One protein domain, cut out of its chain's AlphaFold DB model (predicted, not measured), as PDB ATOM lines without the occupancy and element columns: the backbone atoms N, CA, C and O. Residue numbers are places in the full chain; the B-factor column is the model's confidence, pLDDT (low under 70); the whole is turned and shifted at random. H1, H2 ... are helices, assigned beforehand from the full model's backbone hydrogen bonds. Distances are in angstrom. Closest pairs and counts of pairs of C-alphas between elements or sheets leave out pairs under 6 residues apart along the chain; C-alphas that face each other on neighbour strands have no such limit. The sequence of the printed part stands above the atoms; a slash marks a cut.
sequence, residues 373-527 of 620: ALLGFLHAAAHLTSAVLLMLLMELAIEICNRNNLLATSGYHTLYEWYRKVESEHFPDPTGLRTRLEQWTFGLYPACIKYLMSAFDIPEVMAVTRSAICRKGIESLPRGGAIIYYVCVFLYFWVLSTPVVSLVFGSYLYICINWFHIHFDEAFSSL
ATOM      1  N   ALA A 373     233.340 186.081 240.898       43.34
ATOM      2  CA  ALA A 373     233.507 187.011 239.779       43.34
ATOM      3  C   ALA A 373     232.459 186.781 238.685       43.34
ATOM      4  O   ALA A 373     231.896 187.745 238.198       43.34
ATOM      5  N   LEU A 374     232.135 185.524 238.344       44.50
ATOM      6  CA  LEU A 374     231.061 185.225 237.388       44.50
ATOM      7  C   LEU A 374     229.687 185.453 238.020       44.50
ATOM      8  O   LEU A 374     228.858 186.139 237.439       44.50
ATOM      9  N   LEU A 375     229.472 184.943 239.239       45.00
ATOM     10  CA  LEU A 375     228.251 185.222 239.995       45.00
ATOM     11  C   LEU A 375     228.134 186.716 240.297       45.00
ATOM     12  O   LEU A 375     227.057 187.264 240.184       45.00
ATOM     13  N   GLY A 376     229.236 187.387 240.617       41.62
ATOM     14  CA  GLY A 376     229.312 188.829 240.831       41.62
ATOM     15  C   GLY A 376     229.169 189.628 239.548       41.62
ATOM     16  O   GLY A 376     228.624 190.713 239.609       41.62
ATOM     17  N   PHE A 377     229.573 189.105 238.390       52.19
ATOM     18  CA  PHE A 377     229.320 189.703 237.082       52.19
ATOM     19  C   PHE A 377     227.858 189.534 236.689       52.19
ATOM     20  O   PHE A 377     227.242 190.501 236.280       52.19
ATOM     21  N   LEU A 378     227.279 188.343 236.860       49.22
ATOM     22  CA  LEU A 378     225.856 188.078 236.637       49.22
ATOM     23  C   LEU A 378     224.993 188.894 237.600       49.22
ATOM     24  O   LEU A 378     224.016 189.504 237.190       49.22
ATOM     25  N   HIS A 379     225.401 188.978 238.862       48.66
ATOM     26  CA  HIS A 379     224.789 189.814 239.883       48.66
ATOM     27  C   HIS A 379     224.958 191.294 239.543       48.66
ATOM     28  O   HIS A 379     223.968 192.007 239.503       48.66
ATOM     29  N   ALA A 380     226.159 191.766 239.197       47.56
ATOM     30  CA  ALA A 380     226.397 193.142 238.766       47.56
ATOM     31  C   ALA A 380     225.628 193.476 237.485       47.56
ATOM     32  O   ALA A 380     225.099 194.570 237.380       47.56
ATOM     33  N   ALA A 381     225.501 192.543 236.541       57.00
ATOM     34  CA  ALA A 381     224.721 192.695 235.322       57.00
ATOM     35  C   ALA A 381     223.221 192.722 235.625       57.00
ATOM     36  O   ALA A 381     222.515 193.557 235.070       57.00
ATOM     37  N   ALA A 382     222.726 191.886 236.538       54.22
ATOM     38  CA  ALA A 382     221.341 191.915 237.003       54.22
ATOM     39  C   ALA A 382     221.033 193.201 237.785       54.22
ATOM     40  O   ALA A 382     219.985 193.813 237.575       54.22
ATOM     41  N   HIS A 383     221.961 193.661 238.627       51.50
ATOM     42  CA  HIS A 383     221.887 194.935 239.338       51.50
ATOM     43  C   HIS A 383     221.939 196.117 238.374       51.50
ATOM     44  O   HIS A 383     221.115 197.016 238.494       51.50
ATOM     45  N   LEU A 384     222.839 196.103 237.391       54.97
ATOM     46  CA  LEU A 384     222.955 197.132 236.361       54.97
ATOM     47  C   LEU A 384     221.707 197.154 235.479       54.97
ATOM     48  O   LEU A 384     221.174 198.220 235.210       54.97
ATOM     49  N   THR A 385     221.186 195.991 235.092       62.19
ATOM     50  CA  THR A 385     219.952 195.871 234.303       62.19
ATOM     51  C   THR A 385     218.754 196.381 235.095       62.19
ATOM     52  O   THR A 385     217.988 197.193 234.589       62.19
ATOM     53  N   SER A 386     218.621 195.979 236.362       55.28
ATOM     54  CA  SER A 386     217.573 196.485 237.257       55.28
ATOM     55  C   SER A 386     217.715 197.990 237.481       55.28
ATOM     56  O   SER A 386     216.717 198.704 237.495       55.28
ATOM     57  N   ALA A 387     218.946 198.492 237.597       52.97
ATOM     58  CA  ALA A 387     219.220 199.908 237.766       52.97
ATOM     59  C   ALA A 387     218.878 200.723 236.524       52.97
ATOM     60  O   ALA A 387     218.240 201.764 236.641       52.97
ATOM     61  N   VAL A 388     219.227 200.226 235.339       63.09
ATOM     62  CA  VAL A 388     218.849 200.833 234.061       63.09
ATOM     63  C   VAL A 388     217.330 200.797 233.886       63.09
ATOM     64  O   VAL A 388     216.750 201.814 233.527       63.09
ATOM     65  N   LEU A 389     216.658 199.687 234.202       65.12
ATOM     66  CA  LEU A 389     215.193 199.592 234.147       65.12
ATOM     67  C   LEU A 389     214.515 200.585 235.100       65.12
ATOM     68  O   LEU A 389     213.595 201.290 234.695       65.12
ATOM     69  N   LEU A 390     214.982 200.684 236.346       58.09
ATOM     70  CA  LEU A 390     214.461 201.641 237.326       58.09
ATOM     71  C   LEU A 390     214.749 203.091 236.923       58.09
ATOM     72  O   LEU A 390     213.878 203.945 237.076       58.09
ATOM     73  N   MET A 391     215.924 203.365 236.354       62.16
ATOM     74  CA  MET A 391     216.269 204.674 235.799       62.16
ATOM     75  C   MET A 391     215.345 205.036 234.630       62.16
ATOM     76  O   MET A 391     214.819 206.142 234.597       62.16
ATOM     77  N   LEU A 392     215.076 204.102 233.714       65.62
ATOM     78  CA  LEU A 392     214.148 204.304 232.598       65.62
ATOM     79  C   LEU A 392     212.705 204.523 233.074       65.62
ATOM     80  O   LEU A 392     212.007 205.374 232.527       65.62
ATOM     81  N   LEU A 393     212.254 203.795 234.099       63.38
ATOM     82  CA  LEU A 393     210.935 203.999 234.709       63.38
ATOM     83  C   LEU A 393     210.826 205.368 235.388       63.38
ATOM     84  O   LEU A 393     209.804 206.035 235.249       63.38
ATOM     85  N   MET A 394     211.875 205.805 236.087       64.19
ATOM     86  CA  MET A 394     211.955 207.139 236.683       64.19
ATOM     87  C   MET A 394     211.928 208.232 235.610       64.19
ATOM     88  O   MET A 394     211.154 209.178 235.723       64.19
ATOM     89  N   GLU A 395     212.726 208.089 234.552       65.69
ATOM     90  CA  GLU A 395     212.746 208.996 233.400       65.69
ATOM     91  C   GLU A 395     211.366 209.105 232.741       65.69
ATOM     92  O   GLU A 395     210.885 210.207 232.469       65.69
ATOM     93  N   LEU A 396     210.690 207.968 232.550       67.88
ATOM     94  CA  LEU A 396     209.330 207.921 232.026       67.88
ATOM     95  C   LEU A 396     208.331 208.599 232.975       67.88
ATOM     96  O   LEU A 396     207.465 209.339 232.515       67.88
ATOM     97  N   ALA A 397     208.450 208.382 234.286       62.69
ATOM     98  CA  ALA A 397     207.584 209.006 235.282       62.69
ATOM     99  C   ALA A 397     207.758 210.532 235.317       62.69
ATOM    100  O   ALA A 397     206.762 211.253 235.290       62.69
ATOM    101  N   ILE A 398     209.000 211.033 235.300       62.72
ATOM    102  CA  ILE A 398     209.297 212.473 235.228       62.72
ATOM    103  C   ILE A 398     208.727 213.069 233.938       62.72
ATOM    104  O   ILE A 398     208.103 214.125 233.978       62.72
ATOM    105  N   GLU A 399     208.886 212.386 232.803       69.50
ATOM    106  CA  GLU A 399     208.326 212.815 231.518       69.50
ATOM    107  C   GLU A 399     206.788 212.873 231.548       69.50
ATOM    108  O   GLU A 399     206.201 213.845 231.074       69.50
ATOM    109  N   ILE A 400     206.120 211.876 232.138       66.00
ATOM    110  CA  ILE A 400     204.659 211.869 232.318       66.00
ATOM    111  C   ILE A 400     204.220 213.024 233.225       66.00
ATOM    112  O   ILE A 400     203.252 213.714 232.903       66.00
ATOM    113  N   CYS A 401     204.919 213.260 234.336       65.00
ATOM    114  CA  CYS A 401     204.624 214.370 235.240       65.00
ATOM    115  C   CYS A 401     204.811 215.725 234.550       65.00
ATOM    116  O   CYS A 401     203.937 216.581 234.654       65.00
ATOM    117  N   ASN A 402     205.891 215.898 233.787       66.25
ATOM    118  CA  ASN A 402     206.162 217.113 233.021       66.25
ATOM    119  C   ASN A 402     205.066 217.367 231.969       66.25
ATOM    120  O   ASN A 402     204.492 218.449 231.908       66.25
ATOM    121  N   ARG A 403     204.669 216.337 231.204       71.56
ATOM    122  CA  ARG A 403     203.583 216.442 230.207       71.56
ATOM    123  C   ARG A 403     202.224 216.800 230.807       71.56
ATOM    124  O   ARG A 403     201.418 217.430 230.129       71.56
ATOM    125  N   ASN A 404     201.967 216.394 232.047       70.75
ATOM    126  CA  ASN A 404     200.733 216.711 232.768       70.75
ATOM    127  C   ASN A 404     200.843 217.988 233.623       70.75
ATOM    128  O   ASN A 404     199.933 218.264 234.398       70.75
ATOM    129  N   ASN A 405     201.925 218.767 233.484       71.75
ATOM    130  CA  ASN A 405     202.201 219.976 234.270       71.75
ATOM    131  C   ASN A 405     202.206 219.734 235.793       71.75
ATOM    132  O   ASN A 405     201.798 220.596 236.567       71.75
ATOM    133  N   LEU A 406     202.643 218.548 236.224       62.94
ATOM    134  CA  LEU A 406     202.812 218.198 237.638       62.94
ATOM    135  C   LEU A 406     204.217 218.533 238.162       62.94
ATOM    136  O   LEU A 406     204.378 218.695 239.365       62.94
ATOM    137  N   LEU A 407     205.217 218.617 237.276       69.94
ATOM    138  CA  LEU A 407     206.610 218.974 237.581       69.94
ATOM    139  C   LEU A 407     207.173 219.906 236.493       69.94
ATOM    140  O   LEU A 407     206.665 219.913 235.373       69.94
ATOM    141  N   ALA A 408     208.243 220.637 236.812       69.12
ATOM    142  CA  ALA A 408     208.969 221.572 235.944       69.12
ATOM    143  C   ALA A 408     208.123 222.737 235.393       69.12
ATOM    144  O   ALA A 408     208.294 223.157 234.245       69.12
ATOM    145  N   THR A 409     207.218 223.276 236.214       68.19
ATOM    146  CA  THR A 409     206.234 224.288 235.781       68.19
ATOM    147  C   THR A 409     206.711 225.730 235.952       68.19
ATOM    148  O   THR A 409     206.478 226.541 235.055       68.19
ATOM    149  N   SER A 410     207.401 226.061 237.052       67.62
ATOM    150  CA  SER A 410     207.847 227.437 237.343       67.62
ATOM    151  C   SER A 410     209.343 227.594 237.659       67.62
ATOM    152  O   SER A 410     209.836 228.716 237.754       67.62
ATOM    153  N   GLY A 411     210.117 226.501 237.700       76.56
ATOM    154  CA  GLY A 411     211.582 226.523 237.823       76.56
ATOM    155  C   GLY A 411     212.089 225.838 239.094       76.56
ATOM    156  O   GLY A 411     211.408 225.018 239.683       76.56
ATOM    157  N   TYR A 412     213.310 226.150 239.540       75.12
ATOM    158  CA  TYR A 412     213.947 225.459 240.681       75.12
ATOM    159  C   TYR A 412     213.306 225.739 242.055       75.12
ATOM    160  O   TYR A 412     213.760 225.201 243.065       75.12
ATOM    161  N   HIS A 413     212.310 226.623 242.122       81.12
ATOM    162  CA  HIS A 413     211.784 227.179 243.372       81.12
ATOM    163  C   HIS A 413     210.257 227.063 243.481       81.12
ATOM    164  O   HIS A 413     209.646 227.810 244.242       81.12
ATOM    165  N   THR A 414     209.648 226.119 242.762       77.44
ATOM    166  CA  THR A 414     208.194 225.889 242.723       77.44
ATOM    167  C   THR A 414     207.595 225.719 244.127       77.44
ATOM    168  O   THR A 414     206.598 226.362 244.459       77.44
ATOM    169  N   LEU A 415     208.255 224.960 245.014       73.94
ATOM    170  CA  LEU A 415     207.844 224.816 246.417       73.94
ATOM    171  C   LEU A 415     207.892 226.134 247.211       73.94
ATOM    172  O   LEU A 415     207.008 226.401 248.025       73.94
ATOM    173  N   TYR A 416     208.901 226.975 246.969       79.69
ATOM    174  CA  TYR A 416     209.023 228.284 247.619       79.69
ATOM    175  C   TYR A 416     207.946 229.261 247.130       79.69
ATOM    176  O   TYR A 416     207.382 230.010 247.923       79.69
ATOM    177  N   GLU A 417     207.619 229.235 245.838       79.81
ATOM    178  CA  GLU A 417     206.536 230.042 245.267       79.81
ATOM    179  C   GLU A 417     205.170 229.623 245.816       79.81
ATOM    180  O   GLU A 417     204.375 230.480 246.211       79.81
ATOM    181  N   TRP A 418     204.922 228.314 245.926       79.56
ATOM    182  CA  TRP A 418     203.734 227.786 246.592       79.56
ATOM    183  C   TRP A 418     203.674 228.213 248.062       79.56
ATOM    184  O   TRP A 418     202.649 228.735 248.501       79.56
ATOM    185  N   TYR A 419     204.780 228.077 248.805       79.88
ATOM    186  CA  TYR A 419     204.872 228.525 250.195       79.88
ATOM    187  C   TYR A 419     204.536 230.011 250.328       79.88
ATOM    188  O   TYR A 419     203.698 230.369 251.148       79.88
ATOM    189  N   ARG A 420     205.126 230.878 249.496       81.38
ATOM    190  CA  ARG A 420     204.869 232.326 249.523       81.38
ATOM    191  C   ARG A 420     203.416 232.661 249.213       81.38
ATOM    192  O   ARG A 420     202.853 233.545 249.859       81.38
ATOM    193  N   LYS A 421     202.802 231.946 248.268       80.56
ATOM    194  CA  LYS A 421     201.383 232.099 247.947       80.56
ATOM    195  C   LYS A 421     200.507 231.721 249.146       80.56
ATOM    196  O   LYS A 421     199.732 232.551 249.609       80.56
ATOM    197  N   VAL A 422     200.695 230.531 249.716       79.31
ATOM    198  CA  VAL A 422     199.925 230.057 250.882       79.31
ATOM    199  C   VAL A 422     200.155 230.938 252.112       79.31
ATOM    200  O   VAL A 422     199.199 231.282 252.804       79.31
ATOM    201  N   GLU A 423     201.402 231.349 252.356       79.94
ATOM    202  CA  GLU A 423     201.788 232.265 253.432       79.94
ATOM    203  C   GLU A 423     201.075 233.616 253.290       79.94
ATOM    204  O   GLU A 423     200.578 234.146 254.281       79.94
ATOM    205  N   SER A 424     200.973 234.155 252.071       79.50
ATOM    206  CA  SER A 424     200.257 235.413 251.820       79.50
ATOM    207  C   SER A 424     198.737 235.301 251.978       79.50
ATOM    208  O   SER A 424     198.109 236.252 252.438       79.50
ATOM    209  N   GLU A 425     198.156 234.149 251.637       82.94
ATOM    210  CA  GLU A 425     196.711 233.906 251.700       82.94
ATOM    211  C   GLU A 425     196.226 233.616 253.131       82.94
ATOM    212  O   GLU A 425     195.158 234.077 253.523       82.94
ATOM    213  N   HIS A 426     197.009 232.876 253.924       80.19
ATOM    214  CA  HIS A 426     196.593 232.388 255.247       80.19
ATOM    215  C   HIS A 426     197.227 233.156 256.416       80.19
ATOM    216  O   HIS A 426     196.701 233.114 257.528       80.19
ATOM    217  N   PHE A 427     198.338 233.867 256.190       79.56
ATOM    218  CA  PHE A 427     199.081 234.577 257.236       79.56
ATOM    219  C   PHE A 427     199.464 235.998 256.786       79.56
ATOM    220  O   PHE A 427     200.638 236.245 256.475       79.56
ATOM    221  N   PRO A 428     198.513 236.950 256.750       76.00
ATOM    222  CA  PRO A 428     198.799 238.339 256.395       76.00
ATOM    223  C   PRO A 428     199.751 238.986 257.414       76.00
ATOM    224  O   PRO A 428     199.684 238.699 258.607       76.00
ATOM    225  N   ASP A 429     200.643 239.866 256.950       78.25
ATOM    226  CA  ASP A 429     201.630 240.577 257.779       78.25
ATOM    227  C   ASP A 429     201.251 242.065 257.920       78.25
ATOM    228  O   ASP A 429     201.809 242.918 257.223       78.25
ATOM    229  N   PRO A 430     200.292 242.408 258.799       75.44
ATOM    230  CA  PRO A 430     199.803 243.781 258.949       75.44
ATOM    231  C   PRO A 430     200.870 244.746 259.489       75.44
ATOM    232  O   PRO A 430     200.746 245.956 259.331       75.44
ATOM    233  N   THR A 431     201.927 244.229 260.122       81.50
ATOM    234  CA  THR A 431     203.021 245.026 260.703       81.50
ATOM    235  C   THR A 431     204.195 245.269 259.747       81.50
ATOM    236  O   THR A 431     205.085 246.075 260.053       81.50
ATOM    237  N   GLY A 432     204.219 244.577 258.602       82.19
ATOM    238  CA  GLY A 432     205.333 244.583 257.650       82.19
ATOM    239  C   GLY A 432     206.624 243.984 258.221       82.19
ATOM    240  O   GLY A 432     207.718 244.375 257.810       82.19
ATOM    241  N   LEU A 433     206.519 243.087 259.206       81.38
ATOM    242  CA  LEU A 433     207.658 242.470 259.885       81.38
ATOM    243  C   LEU A 433     208.548 241.699 258.902       81.38
ATOM    244  O   LEU A 433     209.770 241.785 258.987       81.38
ATOM    245  N   ARG A 434     207.958 240.987 257.938       81.94
ATOM    246  CA  ARG A 434     208.684 240.198 256.934       81.94
ATOM    247  C   ARG A 434     209.494 241.088 256.000       81.94
ATOM    248  O   ARG A 434     210.651 240.789 255.737       81.94
ATOM    249  N   THR A 435     208.918 242.203 255.553       82.75
ATOM    250  CA  THR A 435     209.623 243.186 254.716       82.75
ATOM    251  C   THR A 435     210.776 243.831 255.481       82.75
ATOM    252  O   THR A 435     211.854 244.016 254.922       82.75
ATOM    253  N   ARG A 436     210.597 244.112 256.781       86.75
ATOM    254  CA  ARG A 436     211.691 244.598 257.636       86.75
ATOM    255  C   ARG A 436     212.776 243.546 257.826       86.75
ATOM    256  O   ARG A 436     213.944 243.889 257.728       86.75
ATOM    257  N   LEU A 437     212.418 242.282 258.051       83.31
ATOM    258  CA  LEU A 437     213.382 241.182 258.161       83.31
ATOM    259  C   LEU A 437     214.161 240.979 256.861       83.31
ATOM    260  O   LEU A 437     215.375 240.805 256.896       83.31
ATOM    261  N   GLU A 438     213.497 241.046 255.710       87.62
ATOM    262  CA  GLU A 438     214.154 241.010 254.404       87.62
ATOM    263  C   GLU A 438     215.141 242.174 254.242       87.62
ATOM    264  O   GLU A 438     216.288 241.946 253.867       87.62
ATOM    265  N   GLN A 439     214.754 243.398 254.612       89.75
ATOM    266  CA  GLN A 439     215.643 244.565 254.571       89.75
ATOM    267  C   GLN A 439     216.813 244.457 255.560       89.75
ATOM    268  O   GLN A 439     217.957 244.685 255.178       89.75
ATOM    269  N   TRP A 440     216.554 244.073 256.814       91.25
ATOM    270  CA  TRP A 440     217.569 243.925 257.866       91.25
ATOM    271  C   TRP A 440     218.581 242.829 257.555       91.25
ATOM    272  O   TRP A 440     219.739 242.925 257.950       91.25
ATOM    273  N   THR A 441     218.152 241.791 256.841       87.50
ATOM    274  CA  THR A 441     219.020 240.685 256.428       87.50
ATOM    275  C   THR A 441     219.595 240.869 255.027       87.50
ATOM    276  O   THR A 441     220.228 239.947 254.519       87.50
ATOM    277  N   PHE A 442     219.383 242.025 254.384       86.81
ATOM    278  CA  PHE A 442     219.802 242.283 253.001       86.81
ATOM    279  C   PHE A 442     219.348 241.183 252.017       86.81
ATOM    280  O   PHE A 442     220.080 240.792 251.112       86.81
ATOM    281  N   GLY A 443     218.146 240.637 252.220       84.25
ATOM    282  CA  GLY A 443     217.579 239.561 251.406       84.25
ATOM    283  C   GLY A 443     218.063 238.150 251.759       84.25
ATOM    284  O   GLY A 443     217.612 237.184 251.140       84.25
ATOM    285  N   LEU A 444     218.928 237.984 252.767       85.81
ATOM    286  CA  LEU A 444     219.435 236.668 253.166       85.81
ATOM    287  C   LEU A 444     218.328 235.772 253.739       85.81
ATOM    288  O   LEU A 444     218.289 234.586 253.428       85.81
ATOM    289  N   TYR A 445     217.398 236.331 254.520       81.56
ATOM    290  CA  TYR A 445     216.276 235.582 255.094       81.56
ATOM    291  C   TYR A 445     215.428 234.841 254.036       81.56
ATOM    292  O   TYR A 445     215.349 233.608 254.101       81.56
ATOM    293  N   PRO A 446     214.839 235.521 253.027       81.50
ATOM    294  CA  PRO A 446     214.068 234.831 251.996       81.50
ATOM    295  C   PRO A 446     214.948 233.951 251.099       81.50
ATOM    296  O   PRO A 446     214.491 232.897 250.660       81.50
ATOM    297  N   ALA A 447     216.212 234.321 250.858       83.69
ATOM    298  CA  ALA A 447     217.137 233.497 250.081       83.69
ATOM    299  C   ALA A 447     217.425 232.151 250.767       83.69
ATOM    300  O   ALA A 447     217.339 231.108 250.120       83.69
ATOM    301  N   CYS A 448     217.703 232.143 252.074       84.00
ATOM    302  CA  CYS A 448     217.938 230.918 252.836       84.00
ATOM    303  C   CYS A 448     216.734 229.975 252.782       84.00
ATOM    304  O   CYS A 448     216.910 228.793 252.499       84.00
ATOM    305  N   ILE A 449     215.516 230.487 252.988       81.69
ATOM    306  CA  ILE A 449     214.290 229.676 252.909       81.69
ATOM    307  C   ILE A 449     214.094 229.135 251.488       81.69
ATOM    308  O   ILE A 449     213.838 227.946 251.311       81.69
ATOM    309  N   LYS A 450     214.281 229.984 250.474       81.06
ATOM    310  CA  LYS A 450     214.154 229.624 249.057       81.06
ATOM    311  C   LYS A 450     215.099 228.492 248.653       81.06
ATOM    312  O   LYS A 450     214.655 227.524 248.040       81.06
ATOM    313  N   TYR A 451     216.382 228.587 249.000       81.19
ATOM    314  CA  TYR A 451     217.364 227.551 248.668       81.19
ATOM    315  C   TYR A 451     217.207 226.291 249.526       81.19
ATOM    316  O   TYR A 451     217.402 225.189 249.013       81.19
ATOM    317  N   LEU A 452     216.803 226.427 250.792       78.38
ATOM    318  CA  LEU A 452     216.497 225.288 251.657       78.38
ATOM    319  C   LEU A 452     215.315 224.481 251.105       78.38
ATOM    320  O   LEU A 452     215.414 223.266 250.989       78.38
ATOM    321  N   MET A 453     214.227 225.144 250.704       74.19
ATOM    322  CA  MET A 453     213.057 224.484 250.113       74.19
ATOM    323  C   MET A 453     213.395 223.771 248.801       74.19
ATOM    324  O   MET A 453     212.976 222.632 248.610       74.19
ATOM    325  N   SER A 454     214.223 224.371 247.942       71.56
ATOM    326  CA  SER A 454     214.719 223.701 246.732       71.56
ATOM    327  C   SER A 454     215.538 222.444 247.026       71.56
ATOM    328  O   SER A 454     215.485 221.496 246.253       71.56
ATOM    329  N   ALA A 455     216.277 222.398 248.139       69.00
ATOM    330  CA  ALA A 455     217.027 221.203 248.526       69.00
ATOM    331  C   ALA A 455     216.114 220.031 248.942       69.00
ATOM    332  O   ALA A 455     216.516 218.875 248.825       69.00
ATOM    333  N   PHE A 456     214.890 220.317 249.400       69.88
ATOM    334  CA  PHE A 456     213.887 219.305 249.747       69.88
ATOM    335  C   PHE A 456     212.979 218.918 248.569       69.88
ATOM    336  O   PHE A 456     212.416 217.824 248.579       69.88
ATOM    337  N   ASP A 457     212.879 219.753 247.531       72.56
ATOM    338  CA  ASP A 457     212.088 219.491 246.320       72.56
ATOM    339  C   ASP A 457     212.898 218.745 245.239       72.56
ATOM    340  O   ASP A 457     213.089 219.193 244.106       72.56
ATOM    341  N   ILE A 458     213.435 217.583 245.626       71.25
ATOM    342  CA  ILE A 458     214.312 216.748 244.790       71.25
ATOM    343  C   ILE A 458     213.675 216.414 243.420       71.25
ATOM    344  O   ILE A 458     214.377 216.551 242.412       71.25
ATOM    345  N   PRO A 459     212.385 216.017 243.322       71.44
ATOM    346  CA  PRO A 459     211.757 215.712 242.035       71.44
ATOM    347  C   PRO A 459     211.673 216.917 241.089       71.44
ATOM    348  O   PRO A 459     211.932 216.760 239.893       71.44
ATOM    349  N   GLU A 460     211.367 218.113 241.601       73.12
ATOM    350  CA  GLU A 460     211.298 219.334 240.790       73.12
ATOM    351  C   GLU A 460     212.688 219.748 240.299       73.12
ATOM    352  O   GLU A 460     212.881 220.003 239.109       73.12
ATOM    353  N   VAL A 461     213.698 219.725 241.179       75.19
ATOM    354  CA  VAL A 461     215.092 220.017 240.804       75.19
ATOM    355  C   VAL A 461     215.580 219.051 239.723       75.19
ATOM    356  O   VAL A 461     216.205 219.483 238.750       75.19
ATOM    357  N   MET A 462     215.261 217.759 239.838       73.12
ATOM    358  CA  MET A 462     215.581 216.763 238.812       73.12
ATOM    359  C   MET A 462     214.871 217.064 237.487       73.12
ATOM    360  O   MET A 462     215.524 217.083 236.444       73.12
ATOM    361  N   ALA A 463     213.566 217.350 237.509       74.81
ATOM    362  CA  ALA A 463     212.769 217.606 236.309       74.81
ATOM    363  C   ALA A 463     213.186 218.894 235.570       74.81
ATOM    364  O   ALA A 463     213.297 218.903 234.337       74.81
ATOM    365  N   VAL A 464     213.468 219.971 236.311       79.88
ATOM    366  CA  VAL A 464     213.922 221.258 235.763       79.88
ATOM    367  C   VAL A 464     215.334 221.136 235.189       79.88
ATOM    368  O   VAL A 464     215.571 221.559 234.053       79.88
ATOM    369  N   THR A 465     216.258 220.498 235.919       78.94
ATOM    370  CA  THR A 465     217.631 220.282 235.433       78.94
ATOM    371  C   THR A 465     217.638 219.401 234.190       78.94
ATOM    372  O   THR A 465     218.283 219.738 233.198       78.94
ATOM    373  N   ARG A 466     216.852 218.318 234.190       78.00
ATOM    374  CA  ARG A 466     216.670 217.445 233.028       78.00
ATOM    375  C   ARG A 466     216.150 218.216 231.820       78.00
ATOM    376  O   ARG A 466     216.710 218.108 230.734       78.00
ATOM    377  N   SER A 467     215.117 219.036 232.003       78.56
ATOM    378  CA  SER A 467     214.552 219.851 230.920       78.56
ATOM    379  C   SER A 467     215.580 220.823 230.334       78.56
ATOM    380  O   SER A 467     215.600 221.046 229.122       78.56
ATOM    381  N   ALA A 468     216.465 221.375 231.168       78.94
ATOM    382  CA  ALA A 468     217.578 222.200 230.709       78.94
ATOM    383  C   ALA A 468     218.619 221.384 229.922       78.94
ATOM    384  O   ALA A 468     219.014 221.809 228.834       78.94
ATOM    385  N   ILE A 469     218.995 220.196 230.414       78.25
ATOM    386  CA  ILE A 469     219.908 219.265 229.729       78.25
ATOM    387  C   ILE A 469     219.359 218.882 228.351       78.25
ATOM    388  O   ILE A 469     220.084 218.967 227.365       78.25
ATOM    389  N   CYS A 470     218.078 218.523 228.253       75.44
ATOM    390  CA  CYS A 470     217.460 218.129 226.986       75.44
ATOM    391  C   CYS A 470     217.433 219.263 225.952       75.44
ATOM    392  O   CYS A 470     217.504 218.994 224.757       75.44
ATOM    393  N   ARG A 471     217.324 220.526 226.388       77.94
ATOM    394  CA  ARG A 471     217.276 221.686 225.479       77.94
ATOM    395  C   ARG A 471     218.656 222.188 225.062       77.94
ATOM    396  O   ARG A 471     218.798 222.661 223.940       77.94
ATOM    397  N   LYS A 472     219.633 222.172 225.972       81.06
ATOM    398  CA  LYS A 472     220.922 222.870 225.801       81.06
ATOM    399  C   LYS A 472     222.150 221.957 225.872       81.06
ATOM    400  O   LYS A 472     223.261 222.430 225.666       81.06
ATOM    401  N   GLY A 473     221.965 220.668 226.150       73.94
ATOM    402  CA  GLY A 473     223.045 219.710 226.382       73.94
ATOM    403  C   GLY A 473     223.605 219.783 227.806       73.94
ATOM    404  O   GLY A 473     223.544 220.821 228.466       73.94
ATOM    405  N   ILE A 474     224.168 218.674 228.295       74.25
ATOM    406  CA  ILE A 474     224.721 218.586 229.660       74.25
ATOM    407  C   ILE A 474     225.948 219.487 229.857       74.25
ATOM    408  O   ILE A 474     226.168 219.997 230.948       74.25
ATOM    409  N   GLU A 475     226.701 219.745 228.787       79.25
ATOM    410  CA  GLU A 475     227.879 220.623 228.788       79.25
ATOM    411  C   GLU A 475     227.529 222.081 229.114       79.25
ATOM    412  O   GLU A 475     228.379 222.839 229.572       79.25
ATOM    413  N   SER A 476     226.262 222.465 228.927       78.94
ATOM    414  CA  SER A 476     225.767 223.804 229.259       78.94
ATOM    415  C   SER A 476     225.529 224.020 230.759       78.94
ATOM    416  O   SER A 476     225.301 225.156 231.183       78.94
ATOM    417  N   LEU A 477     225.568 222.958 231.576       80.06
ATOM    418  CA  LEU A 477     225.394 223.064 233.021       80.06
ATOM    419  C   LEU A 477     226.699 223.471 233.719       80.06
ATOM    420  O   LEU A 477     227.753 222.879 233.473       80.06
ATOM    421  N   PRO A 478     226.640 224.399 234.692       86.06
ATOM    422  CA  PRO A 478     227.751 224.630 235.604       86.06
ATOM    423  C   PRO A 478     228.123 223.339 236.342       86.06
ATOM    424  O   PRO A 478     227.243 222.573 236.738       86.06
ATOM    425  N   ARG A 479     229.418 223.139 236.624       78.62
ATOM    426  CA  ARG A 479     229.919 221.955 237.355       78.62
ATOM    427  C   ARG A 479     229.159 221.698 238.664       78.62
ATOM    428  O   ARG A 479     228.818 220.558 238.955       78.62
ATOM    429  N   GLY A 480     228.838 222.755 239.413       75.44
ATOM    430  CA  GLY A 480     228.030 222.655 240.634       75.44
ATOM    431  C   GLY A 480     226.602 222.160 240.381       75.44
ATOM    432  O   GLY A 480     226.109 221.325 241.131       75.44
ATOM    433  N   GLY A 481     225.961 222.599 239.292       77.00
ATOM    434  CA  GLY A 481     224.625 222.136 238.899       77.00
ATOM    435  C   GLY A 481     224.609 220.666 238.476       77.00
ATOM    436  O   GLY A 481     223.702 219.931 238.852       77.00
ATOM    437  N   ALA A 482     225.650 220.209 237.773       73.81
ATOM    438  CA  ALA A 482     225.813 218.796 237.434       73.81
ATOM    439  C   ALA A 482     226.003 217.916 238.685       73.81
ATOM    440  O   ALA A 482     225.383 216.861 238.792       73.81
ATOM    441  N   ILE A 483     226.807 218.361 239.660       76.00
ATOM    442  CA  ILE A 483     226.982 217.650 240.939       76.00
ATOM    443  C   ILE A 483     225.649 217.547 241.688       76.00
ATOM    444  O   ILE A 483     225.285 216.458 242.123       76.00
ATOM    445  N   ILE A 484     224.901 218.651 241.797       77.19
ATOM    446  CA  ILE A 484     223.583 218.667 242.452       77.19
ATOM    447  C   ILE A 484     222.627 217.690 241.760       77.19
ATOM    448  O   ILE A 484     221.994 216.884 242.434       77.19
ATOM    449  N   TYR A 485     222.586 217.692 240.426       75.19
ATOM    450  CA  TYR A 485     221.781 216.749 239.653       75.19
ATOM    451  C   TYR A 485     222.125 215.288 239.965       75.19
ATOM    452  O   TYR A 485     221.231 214.506 240.282       75.19
ATOM    453  N   TYR A 486     223.411 214.919 239.945       76.69
ATOM    454  CA  TYR A 486     223.832 213.549 240.252       76.69
ATOM    455  C   TYR A 486     223.542 213.146 241.698       76.69
ATOM    456  O   TYR A 486     223.132 212.012 241.932       76.69
ATOM    457  N   VAL A 487     223.706 214.056 242.662       73.12
ATOM    458  CA  VAL A 487     223.363 213.803 244.068       73.12
ATOM    459  C   VAL A 487     221.854 213.601 244.232       73.12
ATOM    460  O   VAL A 487     221.446 212.652 244.898       73.12
ATOM    461  N   CYS A 488     221.019 214.422 243.591       70.00
ATOM    462  CA  CYS A 488     219.562 214.269 243.602       70.00
ATOM    463  C   CYS A 488     219.121 212.940 242.969       70.00
ATOM    464  O   CYS A 488     218.345 212.202 243.578       70.00
ATOM    465  N   VAL A 489     219.673 212.594 241.799       69.38
ATOM    466  CA  VAL A 489     219.438 211.302 241.132       69.38
ATOM    467  C   VAL A 489     219.874 210.148 242.032       69.38
ATOM    468  O   VAL A 489     219.121 209.192 242.194       69.38
ATOM    469  N   PHE A 490     221.053 210.233 242.654       67.56
ATOM    470  CA  PHE A 490     221.562 209.206 243.560       67.56
ATOM    471  C   PHE A 490     220.673 209.035 244.788       67.56
ATOM    472  O   PHE A 490     220.332 207.907 245.111       67.56
ATOM    473  N   LEU A 491     220.269 210.112 245.466       65.06
ATOM    474  CA  LEU A 491     219.412 210.029 246.651       65.06
ATOM    475  C   LEU A 491     218.043 209.437 246.308       65.06
ATOM    476  O   LEU A 491     217.566 208.550 247.013       65.06
ATOM    477  N   TYR A 492     217.441 209.869 245.201       65.62
ATOM    478  CA  TYR A 492     216.154 209.349 244.748       65.62
ATOM    479  C   TYR A 492     216.256 207.872 244.339       65.62
ATOM    480  O   TYR A 492     215.464 207.034 244.776       65.62
ATOM    481  N   PHE A 493     217.287 207.529 243.566       62.56
ATOM    482  CA  PHE A 493     217.549 206.161 243.144       62.56
ATOM    483  C   PHE A 493     217.895 205.265 244.336       62.56
ATOM    484  O   PHE A 493     217.346 204.183 244.458       62.56
ATOM    485  N   TRP A 494     218.737 205.706 245.264       60.41
ATOM    486  CA  TRP A 494     219.108 204.948 246.457       60.41
ATOM    487  C   TRP A 494     217.908 204.697 247.369       60.41
ATOM    488  O   TRP A 494     217.730 203.578 247.844       60.41
ATOM    489  N   VAL A 495     217.059 205.701 247.599       62.69
ATOM    490  CA  VAL A 495     215.891 205.566 248.483       62.69
ATOM    491  C   VAL A 495     214.814 204.665 247.872       62.69
ATOM    492  O   VAL A 495     214.166 203.935 248.617       62.69
ATOM    493  N   LEU A 496     214.642 204.653 246.545       59.22
ATOM    494  CA  LEU A 496     213.599 203.857 245.880       59.22
ATOM    495  C   LEU A 496     214.078 202.506 245.341       59.22
ATOM    496  O   LEU A 496     213.392 201.499 245.508       59.22
ATOM    497  N   SER A 497     215.250 202.455 244.713       59.59
ATOM    498  CA  SER A 497     215.813 201.232 244.124       59.59
ATOM    499  C   SER A 497     216.183 200.221 245.198       59.59
ATOM    500  O   SER A 497     215.869 199.039 245.086       59.59
ATOM    501  N   THR A 498     216.785 200.682 246.292       60.31
ATOM    502  CA  THR A 498     217.303 199.799 247.338       60.31
ATOM    503  C   THR A 498     216.208 198.958 248.023       60.31
ATOM    504  O   THR A 498     216.392 197.742 248.154       60.31
ATOM    505  N   PRO A 499     215.043 199.516 248.425       64.06
ATOM    506  CA  PRO A 499     213.918 198.711 248.902       64.06
ATOM    507  C   PRO A 499     213.370 197.752 247.844       64.06
ATOM    508  O   PRO A 499     213.074 196.606 248.173       64.06
ATOM    509  N   VAL A 500     213.268 198.191 246.583       61.91
ATOM    510  CA  VAL A 500     212.719 197.379 245.484       61.91
ATOM    511  C   VAL A 500     213.613 196.176 245.193       61.91
ATOM    512  O   VAL A 500     213.131 195.047 245.181       61.91
ATOM    513  N   VAL A 501     214.919 196.380 245.031       62.22
ATOM    514  CA  VAL A 501     215.876 195.299 244.755       62.22
ATOM    515  C   VAL A 501     215.935 194.311 245.919       62.22
ATOM    516  O   VAL A 501     215.908 193.099 245.705       62.22
ATOM    517  N   SER A 502     215.935 194.800 247.163       64.88
ATOM    518  CA  SER A 502     215.898 193.904 248.317       64.88
ATOM    519  C   SER A 502     214.581 193.140 248.438       64.88
ATOM    520  O   SER A 502     214.604 192.007 248.917       64.88
ATOM    521  N   LEU A 503     213.452 193.740 248.053       71.38
ATOM    522  CA  LEU A 503     212.162 193.059 248.022       71.38
ATOM    523  C   LEU A 503     212.168 191.956 246.963       71.38
ATOM    524  O   LEU A 503     211.729 190.846 247.251       71.38
ATOM    525  N   VAL A 504     212.704 192.234 245.770       70.06
ATOM    526  CA  VAL A 504     212.843 191.251 244.686       70.06
ATOM    527  C   VAL A 504     213.721 190.084 245.133       70.06
ATOM    528  O   VAL A 504     213.291 188.938 245.041       70.06
ATOM    529  N   PHE A 505     214.906 190.353 245.688       71.50
ATOM    530  CA  PHE A 505     215.820 189.294 246.121       71.50
ATOM    531  C   PHE A 505     215.290 188.508 247.331       71.50
ATOM    532  O   PHE A 505     215.352 187.281 247.360       71.50
ATOM    533  N   GLY A 506     214.689 189.193 248.307       73.38
ATOM    534  CA  GLY A 506     214.018 188.548 249.435       73.38
ATOM    535  C   GLY A 506     212.839 187.668 249.000       73.38
ATOM    536  O   GLY A 506     212.646 186.579 249.538       73.38
ATOM    537  N   SER A 507     212.082 188.108 247.991       74.94
ATOM    538  CA  SER A 507     210.994 187.328 247.386       74.94
ATOM    539  C   SER A 507     211.523 186.134 246.596       74.94
ATOM    540  O   SER A 507     210.955 185.053 246.704       74.94
ATOM    541  N   TYR A 508     212.629 186.294 245.868       79.56
ATOM    542  CA  TYR A 508     213.324 185.196 245.196       79.56
ATOM    543  C   TYR A 508     213.719 184.104 246.198       79.56
ATOM    544  O   TYR A 508     213.291 182.965 246.040       79.56
ATOM    545  N   LEU A 509     214.418 184.455 247.285       76.88
ATOM    546  CA  LEU A 509     214.809 183.484 248.315       76.88
ATOM    547  C   LEU A 509     213.595 182.814 248.969       76.88
ATOM    548  O   LEU A 509     213.615 181.610 249.210       76.88
ATOM    549  N   TYR A 510     212.527 183.577 249.232       81.44
ATOM    550  CA  TYR A 510     211.268 183.041 249.753       81.44
ATOM    551  C   TYR A 510     210.618 182.027 248.803       81.44
ATOM    552  O   TYR A 510     210.129 180.992 249.254       81.44
ATOM    553  N   ILE A 511     210.606 182.317 247.502       73.94
ATOM    554  CA  ILE A 511     210.021 181.438 246.490       73.94
ATOM    555  C   ILE A 511     210.876 180.177 246.322       73.94
ATOM    556  O   ILE A 511     210.348 179.068 246.361       73.94
ATOM    557  N   CYS A 512     212.192 180.342 246.190       77.06
ATOM    558  CA  CYS A 512     213.160 179.257 246.061       77.06
ATOM    559  C   CYS A 512     213.038 178.230 247.184       77.06
ATOM    560  O   CYS A 512     212.947 177.036 246.913       77.06
ATOM    561  N   ILE A 513     212.980 178.683 248.433       85.19
ATOM    562  CA  ILE A 513     212.956 177.764 249.568       85.19
ATOM    563  C   ILE A 513     211.592 177.083 249.763       85.19
ATOM    564  O   ILE A 513     211.554 175.889 250.045       85.19
ATOM    565  N   ASN A 514     210.477 177.803 249.577       83.88
ATOM    566  CA  ASN A 514     209.144 177.259 249.860       83.88
ATOM    567  C   ASN A 514     208.527 176.471 248.703       83.88
ATOM    568  O   ASN A 514     207.781 175.533 248.960       83.88
ATOM    569  N   TRP A 515     208.782 176.857 247.449       81.31
ATOM    570  CA  TRP A 515     208.202 176.171 246.286       81.31
ATOM    571  C   TRP A 515     209.162 175.200 245.619       81.31
ATOM    572  O   TRP A 515     208.729 174.172 245.110       81.31
ATOM    573  N   PHE A 516     210.451 175.533 245.588       75.75
ATOM    574  CA  PHE A 516     211.447 174.727 244.883       75.75
ATOM    575  C   PHE A 516     212.341 173.923 245.830       75.75
ATOM    576  O   PHE A 516     213.071 173.057 245.357       75.75
ATOM    577  N   HIS A 517     212.275 174.186 247.141       83.25
ATOM    578  CA  HIS A 517     213.144 173.595 248.159       83.25
ATOM    579  C   HIS A 517     214.632 173.702 247.797       83.25
ATOM    580  O   HIS A 517     215.375 172.742 247.953       83.25
ATOM    581  N   ILE A 518     215.060 174.868 247.298       77.00
ATOM    582  CA  ILE A 518     216.464 175.183 246.982       77.00
ATOM    583  C   ILE A 518     216.967 176.382 247.799       77.00
ATOM    584  O   ILE A 518     216.173 177.129 248.371       77.00
ATOM    585  N   HIS A 519     218.289 176.582 247.836       80.50
ATOM    586  CA  HIS A 519     218.950 177.701 248.531       80.50
ATOM    587  C   HIS A 519     218.629 177.804 250.027       80.50
ATOM    588  O   HIS A 519     218.446 178.893 250.578       80.50
ATOM    589  N   PHE A 520     218.519 176.654 250.698       88.00
ATOM    590  CA  PHE A 520     218.121 176.616 252.101       88.00
ATOM    591  C   PHE A 520     219.107 177.365 253.011       88.00
ATOM    592  O   PHE A 520     218.684 178.026 253.965       88.00
ATOM    593  N   ASP A 521     220.404 177.287 252.696       84.88
ATOM    594  CA  ASP A 521     221.459 177.926 253.473       84.88
ATOM    595  C   ASP A 521     221.451 179.441 253.262       84.88
ATOM    596  O   ASP A 521     221.377 180.193 254.233       84.88
ATOM    597  N   GLU A 522     221.403 179.922 252.016       81.88
ATOM    598  CA  GLU A 522     221.354 181.357 251.711       81.88
ATOM    599  C   GLU A 522     220.091 182.016 252.277       81.88
ATOM    600  O   GLU A 522     220.154 183.092 252.882       81.88
ATOM    601  N   ALA A 523     218.940 181.354 252.136       83.00
ATOM    602  CA  ALA A 523     217.672 181.852 252.644       83.00
ATOM    603  C   ALA A 523     217.722 182.043 254.165       83.00
ATOM    604  O   ALA A 523     217.430 183.129 254.658       83.00
ATOM    605  N   PHE A 524     218.132 181.035 254.935       89.38
ATOM    606  CA  PHE A 524     218.086 181.125 256.397       89.38
ATOM    607  C   PHE A 524     219.305 181.827 257.020       89.38
ATOM    608  O   PHE A 524     219.151 182.531 258.029       89.38
ATOM    609  N   SER A 525     220.488 181.739 256.404       85.25
ATOM    610  CA  SER A 525     221.684 182.478 256.839       85.25
ATOM    611  C   SER A 525     221.471 183.984 256.740       85.25
ATOM    612  O   SER A 525     221.770 184.711 257.691       85.25
ATOM    613  N   SER A 526     220.832 184.459 255.665       80.62
ATOM    614  CA  SER A 526     220.492 185.874 255.489       80.62
ATOM    615  C   SER A 526     219.556 186.403 256.584       80.62
ATOM    616  O   SER A 526     219.593 187.588 256.947       80.62
ATOM    617  N   LEU A 527     218.749 185.517 257.174       85.69
ATOM    618  CA  LEU A 527     217.859 185.841 258.276       85.69
ATOM    619  C   LEU A 527     218.555 185.839 259.624       85.69
ATOM    620  O   LEU A 527     217.953 186.382 260.547       85.69
TER     621      LEU A 527
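What this domain is: This is residues 373 to 527 of the 620 residues of an uncharacterized protein of Oryza punctata (UniProt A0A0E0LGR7). Two long helices, H1 and H6, cross as an open X near their middles, and H5 bridges them on one side of the crossing. From H5 the fold reaches out along its longest axis into a loose loop of H4, H3 and H2, while at the other end H7 folds back on the end of H6; residues 373 to 382 and 421 to 433 stick out. The printed part has 155 residues with seven named helices, H1 to H7 in order, and no named strand: the class is all helix. It is only just extended, close to loose, with a radius of gyration of the C-alphas of 22.6 A and spans of 73 by 36 by 29 A.

How they stand to each other: H1, residues 373 to 403, touches H6, residues 479 to 515, opposite ways at a steep tilt of 60 degrees; the closest C-alphas, of Leu 390 and Ser 497, are 6.9 A apart. H1 only just touches H5, residues 458 to 472, with 3 pairs of C-alphas within 8 A, about perpendicular at 85 degrees; the closest are Ile 398 and Ala 463, 6.3 A. H2, residues 414 to 426, touches H4, residues 444 to 456, with residues 414 to 416 alone, at a steep tilt of 59 degrees; the closest C-alphas, of Tyr 416 and Lys 450, are 5.5 A apart. H3, residues 433 to 440, and H4 touch only at the corner, with the C-alphas of Glu 438 and Tyr 445 closest at 5.9 A. H5 and H6 touch at a steep tilt of 62 degrees, closest at the C-alphas of Ile 458 and Cys 488, 5.9 A. H6 has a kink of 31 degrees near residue 495. H7, residues 520 to 527, touches H6 at a steep tilt of 48 degrees, closest at the C-alphas of Leu 509 and Ala 523, 5.4 A. H6, touching three helices, is the hub; among the pairs that stay apart are H1 and H4, and H2 and H6. Each O i to N i+4 pair is within hydrogen-bond range in H1 to H5, against 32 of 33 in H6 and 3 of 4 in H7.

Where its parts are: H1 begins at C-alpha 373 (233.507, 187.011, 239.779) and is 43.0 A long. H2 measures 18.3 A, H3 10.2 A, H4 18.5 A and H5 21.0 A. H6 begins at C-alpha 479 (229.919, 221.955, 237.355) and is 51.5 A long. H7, 11.1 A, ends at C-alpha 527 (217.859, 185.841, 258.276).

The domain as a whole: The two C-alphas farthest apart, of Thr 431 and His 517, are 73.2 A apart. The printed part has no cut and no long link. Its mean pLDDT is 73.0, and residues 373 to 402, 406 to 410, 455 to 456 and 489 to 502 are under 70.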